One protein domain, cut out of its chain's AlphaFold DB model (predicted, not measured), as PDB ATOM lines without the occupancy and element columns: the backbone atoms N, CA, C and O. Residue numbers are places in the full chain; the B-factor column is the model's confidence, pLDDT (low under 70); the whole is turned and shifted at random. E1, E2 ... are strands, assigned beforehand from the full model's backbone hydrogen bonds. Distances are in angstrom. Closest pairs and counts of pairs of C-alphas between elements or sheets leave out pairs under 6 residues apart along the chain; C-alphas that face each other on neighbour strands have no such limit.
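Overview. This is residues 3 to 53 of the 136 residues of the protein "Hypothetical protein" of Symbiodinium microadriaticum (UniProt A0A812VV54). With little regular structure, the domain is a long hairpin, E2 and E3, continued at one end by a smaller strand pair, E1 and E4, with unnamed residues 32 to 48 looping between E3 and E4. The 51 printed residues have no named helix and four strands, E1 to E4 along the chain, holding 19 residues: all strand, in two antiparallel sheets. It is elongated, 39 by 20 by 15 A, and only just compact, close to loose, with a radius of gyration of the C-alphas of 11.7 A.

Along the chain. E2, residues 15 to 20, spans 16.0 A and E3, residues 26 to 31, 16.2 A between end C-alphas. E1, residues 11 to 13, spans 6.4 A from C-alpha 11 at (-14.598, -26.289, -15.708). E4, residues 49 to 52, spans 7.6 A to C-alpha 52 at (-12.802, -30.194, -14.570).

Arrangement. Hairpin E2 and E3 is antiparallel at 159 degrees; N 17 and O 29, 2.8 A, are within hydrogen-bond range. Residues 3 to 4 pair antiparallel with 16 to 17 of E2. E1 runs on into E2 at 37 degrees. E1 and E4 are antiparallel at 148 degrees; N 12 and O 51, 2.8 A, are within hydrogen-bond range. E4 is apart from E2 and E3.

Size, cuts and confidence. The farthest C-alphas, Asp 23 and Tyr 53, are 38.6 A apart. The printed part has no cut; the link E3 to E4 is long. No printed residue is under 70 in pLDDT.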
ATOM      1  N   LEU A   3     -22.153 -17.970 -31.654       91.94
ATOM      2  CA  LEU A   3     -21.489 -19.014 -30.888       91.94
ATOM      3  C   LEU A   3     -21.376 -18.530 -29.446       91.94
ATOM      4  O   LEU A   3     -20.845 -17.452 -29.196       91.94
ATOM      5  N   LEU A   4     -21.908 -19.323 -28.525       91.69
ATOM      6  CA  LEU A   4     -21.772 -19.138 -27.092       91.69
ATOM      7  C   LEU A   4     -20.709 -20.117 -26.596       91.69
ATOM      8  O   LEU A   4     -20.881 -21.335 -26.701       91.69
ATOM      9  N   ASP A   5     -19.627 -19.551 -26.075       91.88
ATOM     10  CA  ASP A   5     -18.559 -20.263 -25.385       91.88
ATOM     11  C   ASP A   5     -18.411 -19.669 -23.984       91.88
ATOM     12  O   ASP A   5     -18.505 -18.451 -23.803       91.88
ATOM     13  N   VAL A   6     -18.227 -20.528 -22.990       92.06
ATOM     14  CA  VAL A   6     -18.192 -20.140 -21.581       92.06
ATOM     15  C   VAL A   6     -16.786 -20.373 -21.069       92.06
ATOM     16  O   VAL A   6     -16.371 -21.503 -20.817       92.06
ATOM     17  N   LEU A   7     -16.052 -19.276 -20.907       91.81
ATOM     18  CA  LEU A   7     -14.690 -19.309 -20.399       91.81
ATOM     19  C   LEU A   7     -14.711 -19.470 -18.877       91.81
ATOM     20  O   LEU A   7     -15.169 -18.591 -18.150       91.81
ATOM     21  N   SER A   8     -14.189 -20.596 -18.400       91.75
ATOM     22  CA  SER A   8     -13.968 -20.866 -16.982       91.75
ATOM     23  C   SER A   8     -12.574 -21.448 -16.788       91.75
ATOM     24  O   SER A   8     -12.055 -22.144 -17.655       91.75
ATOM     25  N   VAL A   9     -11.954 -21.141 -15.650       92.31
ATOM     26  CA  VAL A   9     -10.631 -21.675 -15.285       92.31
ATOM     27  C   VAL A   9     -10.765 -23.066 -14.659       92.31
ATOM     28  O   VAL A   9      -9.850 -23.872 -14.699       92.31
ATOM     29  N   GLU A  10     -11.911 -23.401 -14.076       92.94
ATOM     30  CA  GLU A  10     -12.052 -24.670 -13.354       92.94
ATOM     31  C   GLU A  10     -12.769 -25.744 -14.163       92.94
ATOM     32  O   GLU A  10     -12.460 -26.923 -14.012       92.94
ATOM     33  N   HIS A  11     -13.703 -25.357 -15.031       93.56
ATOM     34  CA  HIS A  11     -14.598 -26.289 -15.708       93.56
ATOM     35  C   HIS A  11     -14.628 -26.060 -17.216       93.56
ATOM     36  O   HIS A  11     -14.621 -24.928 -17.688       93.56
ATOM     37  N   ILE A  12     -14.724 -27.156 -17.959       92.94
ATOM     38  CA  ILE A  12     -14.931 -27.170 -19.403       92.94
ATOM     39  C   ILE A  12     -16.435 -27.229 -19.661       92.94
ATOM     40  O   ILE A  12     -17.119 -28.105 -19.126       92.94
ATOM     41  N   TYR A  13     -16.939 -26.335 -20.504       93.19
ATOM     42  CA  TYR A  13     -18.338 -26.300 -20.935       93.19
ATOM     43  C   TYR A  13     -18.478 -26.720 -22.401       93.19
ATOM     44  O   TYR A  13     -17.516 -26.672 -23.170       93.19
ATOM     45  N   SER A  14     -19.678 -27.157 -22.788       92.06
ATOM     46  CA  SER A  14     -20.021 -27.398 -24.189       92.06
ATOM     47  C   SER A  14     -20.187 -26.083 -24.953       92.06
ATOM     48  O   SER A  14     -20.583 -25.059 -24.397       92.06
ATOM     49  N   GLN A  15     -19.900 -26.120 -26.254       91.75
ATOM     50  CA  GLN A  15     -20.106 -24.976 -27.140       91.75
ATOM     51  C   GLN A  15     -21.531 -24.991 -27.687       91.75
ATOM     52  O   GLN A  15     -22.011 -26.023 -28.163       91.75
ATOM     53  N   PHE A  16     -22.192 -23.837 -27.704       92.50
ATOM     54  CA  PHE A  16     -23.551 -23.710 -28.227       92.50
ATOM     55  C   PHE A  16     -23.568 -22.823 -29.469       92.50
ATOM     56  O   PHE A  16     -23.113 -21.683 -29.446       92.50
ATOM     57  N   LYS A  17     -24.139 -23.317 -30.570       92.19
ATOM     58  CA  LYS A  17     -24.481 -22.488 -31.729       92.19
ATOM     59  C   LYS A  17     -25.934 -22.068 -31.618       92.19
ATOM     60  O   LYS A  17     -26.827 -22.907 -31.651       92.19
ATOM     61  N   ILE A  18     -26.162 -20.769 -31.517       92.62
ATOM     62  CA  ILE A  18     -27.480 -20.176 -31.335       92.62
ATOM     63  C   ILE A  18     -27.919 -19.573 -32.666       92.62
ATOM     64  O   ILE A  18     -27.299 -18.642 -33.195       92.62
ATOM     65  N   LYS A  19     -28.996 -20.112 -33.238       92.19
ATOM     66  CA  LYS A  19     -29.668 -19.501 -34.383       92.19
ATOM     67  C   LYS A  19     -30.819 -18.648 -33.857       92.19
ATOM     68  O   LYS A  19     -31.738 -19.175 -33.240       92.19
ATOM     69  N   VAL A  20     -30.727 -17.345 -34.098       91.38
ATOM     70  CA  VAL A  20     -31.804 -16.383 -33.849       91.38
ATOM     71  C   VAL A  20     -32.467 -16.116 -35.193       91.38
ATOM     72  O   VAL A  20     -31.764 -15.801 -36.155       91.38
ATOM     73  N   THR A  21     -33.775 -16.328 -35.265       90.88
ATOM     74  CA  THR A  21     -34.599 -16.035 -36.448       90.88
ATOM     75  C   THR A  21     -35.305 -14.694 -36.252       90.88
ATOM     76  O   THR A  21     -35.509 -14.276 -35.113       90.88
ATOM     77  N   ASP A  22     -35.710 -14.043 -37.342       88.75
ATOM     78  CA  ASP A  22     -36.406 -12.747 -37.319       88.75
ATOM     79  C   ASP A  22     -37.746 -12.802 -36.555       88.75
ATOM     80  O   ASP A  22     -38.162 -11.813 -35.957       88.75
ATOM     81  N   ASP A  23     -38.351 -13.992 -36.449       88.12
ATOM     82  CA  ASP A  23     -39.543 -14.277 -35.632       88.12
ATOM     83  C   ASP A  23     -39.260 -14.326 -34.114       88.12
ATOM     84  O   ASP A  23     -40.065 -14.832 -33.331       88.12
ATOM     85  N   ASN A  24     -38.079 -13.871 -33.684       82.88
ATOM     86  CA  ASN A  24     -37.589 -13.909 -32.304       82.88
ATOM     87  C   ASN A  24     -37.455 -15.334 -31.718       82.88
ATOM     88  O   ASN A  24     -37.325 -15.516 -30.506       82.88
ATOM     89  N   SER A  25     -37.470 -16.363 -32.575       87.00
ATOM     90  CA  SER A  25     -37.256 -17.752 -32.171       87.00
ATOM     91  C   SER A  25     -35.765 -18.042 -31.992       87.00
ATOM     92  O   SER A  25     -34.928 -17.697 -32.834       87.00
ATOM     93  N   VAL A  26     -35.432 -18.693 -30.876       90.50
ATOM     94  CA  VAL A  26     -34.059 -19.046 -30.505       90.50
ATOM     95  C   VAL A  26     -33.914 -20.559 -30.540       90.50
ATOM     96  O   VAL A  26     -34.541 -21.267 -29.756       90.50
ATOM     97  N   ILE A  27     -33.071 -21.054 -31.443       91.00
ATOM     98  CA  ILE A  27     -32.777 -22.482 -31.587       91.00
ATOM     99  C   ILE A  27     -31.315 -22.705 -31.184       91.00
ATOM    100  O   ILE A  27     -30.412 -22.397 -31.978       91.00
ATOM    101  N   PRO A  28     -31.046 -23.196 -29.960       91.94
ATOM    102  CA  PRO A  28     -29.698 -23.529 -29.535       91.94
ATOM    103  C   PRO A  28     -29.335 -24.965 -29.931       91.94
ATOM    104  O   PRO A  28     -30.108 -25.910 -29.774       91.94
ATOM    105  N   VAL A  29     -28.122 -25.123 -30.453       91.81
ATOM    106  CA  VAL A  29     -27.542 -26.410 -30.838       91.81
ATOM    107  C   VAL A  29     -26.249 -26.610 -30.065       91.81
ATOM    108  O   VAL A  29     -25.297 -25.850 -30.241       91.81
ATOM    109  N   GLU A  30     -26.210 -27.640 -29.233       91.75
ATOM    110  CA  GLU A  30     -25.068 -28.006 -28.407       91.75
ATOM    111  C   GLU A  30     -24.064 -28.885 -29.168       91.75
ATOM    112  O   GLU A  30     -24.431 -29.810 -29.905       91.75
ATOM    113  N   TYR A  31     -22.783 -28.607 -28.930       90.94
ATOM    114  CA  TYR A  31     -21.631 -29.406 -29.326       90.94
ATOM    115  C   TYR A  31     -20.786 -29.695 -28.082       90.94
ATOM    116  O   TYR A  31     -20.172 -28.794 -27.507       90.94
ATOM    117  N   LYS A  32     -20.738 -30.962 -27.659       87.62
ATOM    118  CA  LYS A  32     -19.992 -31.378 -26.459       87.62
ATOM    119  C   LYS A  32     -18.477 -31.297 -26.645       87.62
ATOM    120  O   LYS A  32     -17.752 -31.068 -25.690       87.62
ATOM    121  N   TYR A  33     -17.998 -31.512 -27.863       85.00
ATOM    122  CA  TYR A  33     -16.584 -31.434 -28.221       85.00
ATOM    123  C   TYR A  33     -16.455 -31.139 -29.722       85.00
ATOM    124  O   TYR A  33     -17.413 -31.362 -30.472       85.00
ATOM    125  N   PRO A  34     -15.297 -30.650 -30.200       83.19
ATOM    126  CA  PRO A  34     -15.074 -30.439 -31.626       83.19
ATOM    127  C   PRO A  34     -15.351 -31.722 -32.426       83.19
ATOM    128  O   PRO A  34     -14.746 -32.761 -32.177       83.19
ATOM    129  N   GLY A  35     -16.303 -31.664 -33.362       84.25
ATOM    130  CA  GLY A  35     -16.725 -32.818 -34.169       84.25
ATOM    131  C   GLY A  35     -17.822 -33.700 -33.552       84.25
ATOM    132  O   GLY A  35     -18.212 -34.685 -34.176       84.25
ATOM    133  N   SER A  36     -18.357 -33.366 -32.372       86.81
ATOM    134  CA  SER A  36     -19.485 -34.100 -31.787       86.81
ATOM    135  C   SER A  36     -20.754 -33.988 -32.648       86.81
ATOM    136  O   SER A  36     -20.962 -32.954 -33.299       86.81
ATOM    137  N   PRO A  37     -21.654 -34.990 -32.615       87.81
ATOM    138  CA  PRO A  37     -22.965 -34.864 -33.239       87.81
ATOM    139  C   PRO A  37     -23.729 -33.667 -32.659       87.81
ATOM    140  O   PRO A  37     -23.570 -33.309 -31.491       87.81
ATOM    141  N   ARG A  38     -24.557 -33.045 -33.502       87.88
ATOM    142  CA  ARG A  38     -25.383 -31.893 -33.125       87.88
ATOM    143  C   ARG A  38     -26.494 -32.359 -32.190       87.88
ATOM    144  O   ARG A  38     -27.266 -33.233 -32.577       87.88
ATOM    145  N   SER A  39     -26.605 -31.758 -31.007       87.81
ATOM    146  CA  SER A  39     -27.734 -31.991 -30.101       87.81
ATOM    147  C   SER A  39     -28.595 -30.736 -30.013       87.81
ATOM    148  O   SER A  39     -28.070 -29.636 -29.861       87.81
ATOM    149  N   GLN A  40     -29.909 -30.874 -30.184       86.25
ATOM    150  CA  GLN A  40     -30.834 -29.759 -29.976       86.25
ATOM    151  C   GLN A  40     -31.138 -29.653 -28.484       86.25
ATOM    152  O   GLN A  40     -31.561 -30.634 -27.873       86.25
ATOM    153  N   THR A  41     -30.939 -28.467 -27.920       86.25
ATOM    154  CA  THR A  41     -31.174 -28.195 -26.498       86.25
ATOM    155  C   THR A  41     -32.392 -27.276 -26.375       86.25
ATOM    156  O   THR A  41     -32.617 -26.446 -27.257       86.25
ATOM    157  N   PRO A  42     -33.227 -27.401 -25.332       88.69
ATOM    158  CA  PRO A  42     -34.294 -26.436 -25.096       88.69
ATOM    159  C   PRO A  42     -33.735 -25.051 -24.734       88.69
ATOM    160  O   PRO A  42     -32.623 -24.917 -24.221       88.69
ATOM    161  N   TYR A  43     -34.535 -24.017 -24.993       87.69
ATOM    162  CA  TYR A  43     -34.325 -22.672 -24.461       87.69
ATOM    163  C   TYR A  43     -35.222 -22.483 -23.222       87.69
ATOM    164  O   TYR A  43     -36.389 -22.878 -23.283       87.69
ATOM    165  N   PRO A  44     -34.749 -21.876 -22.118       89.94
ATOM    166  CA  PRO A  44     -33.422 -21.298 -21.900       89.94
ATOM    167  C   PRO A  44     -32.314 -22.350 -21.754       89.94
ATOM    168  O   PRO A  44     -32.541 -23.460 -21.279       89.94
ATOM    169  N   ILE A  45     -31.101 -21.981 -22.168       89.81
ATOM    170  CA  ILE A  45     -29.933 -22.870 -22.158       89.81
ATOM    171  C   ILE A  45     -29.472 -23.088 -20.711       89.81
ATOM    172  O   ILE A  45     -29.186 -22.125 -20.000       89.81
ATOM    173  N   VAL A  46     -29.346 -24.350 -20.296       89.81
ATOM    174  CA  VAL A  46     -28.754 -24.729 -19.005       89.81
ATOM    175  C   VAL A  46     -27.336 -25.238 -19.238       89.81
ATOM    176  O   VAL A  46     -27.125 -26.255 -19.899       89.81
ATOM    177  N   LEU A  47     -26.354 -24.525 -18.689       89.06
ATOM    178  CA  LEU A  47     -24.939 -24.847 -18.844       89.06
ATOM    179  C   LEU A  47     -24.527 -25.907 -17.820       89.06
ATOM    180  O   LEU A  47     -24.478 -25.635 -16.621       89.06
ATOM    181  N   THR A  48     -24.204 -27.109 -18.295       89.56
ATOM    182  CA  THR A  48     -23.678 -28.190 -17.447       89.56
ATOM    183  C   THR A  48     -22.172 -28.334 -17.677       89.56
ATOM    184  O   THR A  48     -21.758 -28.426 -18.835       89.56
ATOM    185  N   PRO A  49     -21.334 -28.355 -16.625       91.38
ATOM    186  CA  PRO A  49     -19.902 -28.586 -16.787       91.38
ATOM    187  C   PRO A  49     -19.650 -30.017 -17.286       91.38
ATOM    188  O   PRO A  49     -20.161 -30.980 -16.719       91.38
ATOM    189  N   LEU A  50     -18.851 -30.160 -18.345       90.75
ATOM    190  CA  LEU A  50     -18.495 -31.455 -18.933       90.75
ATOM    191  C   LEU A  50     -17.374 -32.148 -18.158       90.75
ATOM    192  O   LEU A  50     -17.398 -33.361 -17.965       90.75
ATOM    193  N   ALA A  51     -16.367 -31.377 -17.750       91.00
ATOM    194  CA  ALA A  51     -15.196 -31.874 -17.043       91.00
ATOM    195  C   ALA A  51     -14.526 -30.750 -16.248       91.00
ATOM    196  O   ALA A  51     -14.744 -29.569 -16.517       91.00
ATOM    197  N   LYS A  52     -13.679 -31.123 -15.287       93.00
ATOM    198  CA  LYS A  52     -12.802 -30.194 -14.570       93.00
ATOM    199  C   LYS A  52     -11.466 -30.063 -15.306       93.00
ATOM    200  O   LYS A  52     -10.928 -31.069 -15.775       93.00
ATOM    201  N   TYR A  53     -10.913 -28.855 -15.388       90.88
ATOM    202  CA  TYR A  53      -9.571 -28.644 -15.924       90.88
ATOM    203  C   TYR A  53      -8.524 -29.285 -15.007       90.88
ATOM    204  O   TYR A  53      -8.364 -28.905 -13.847       90.88
TER     205      TYR A  53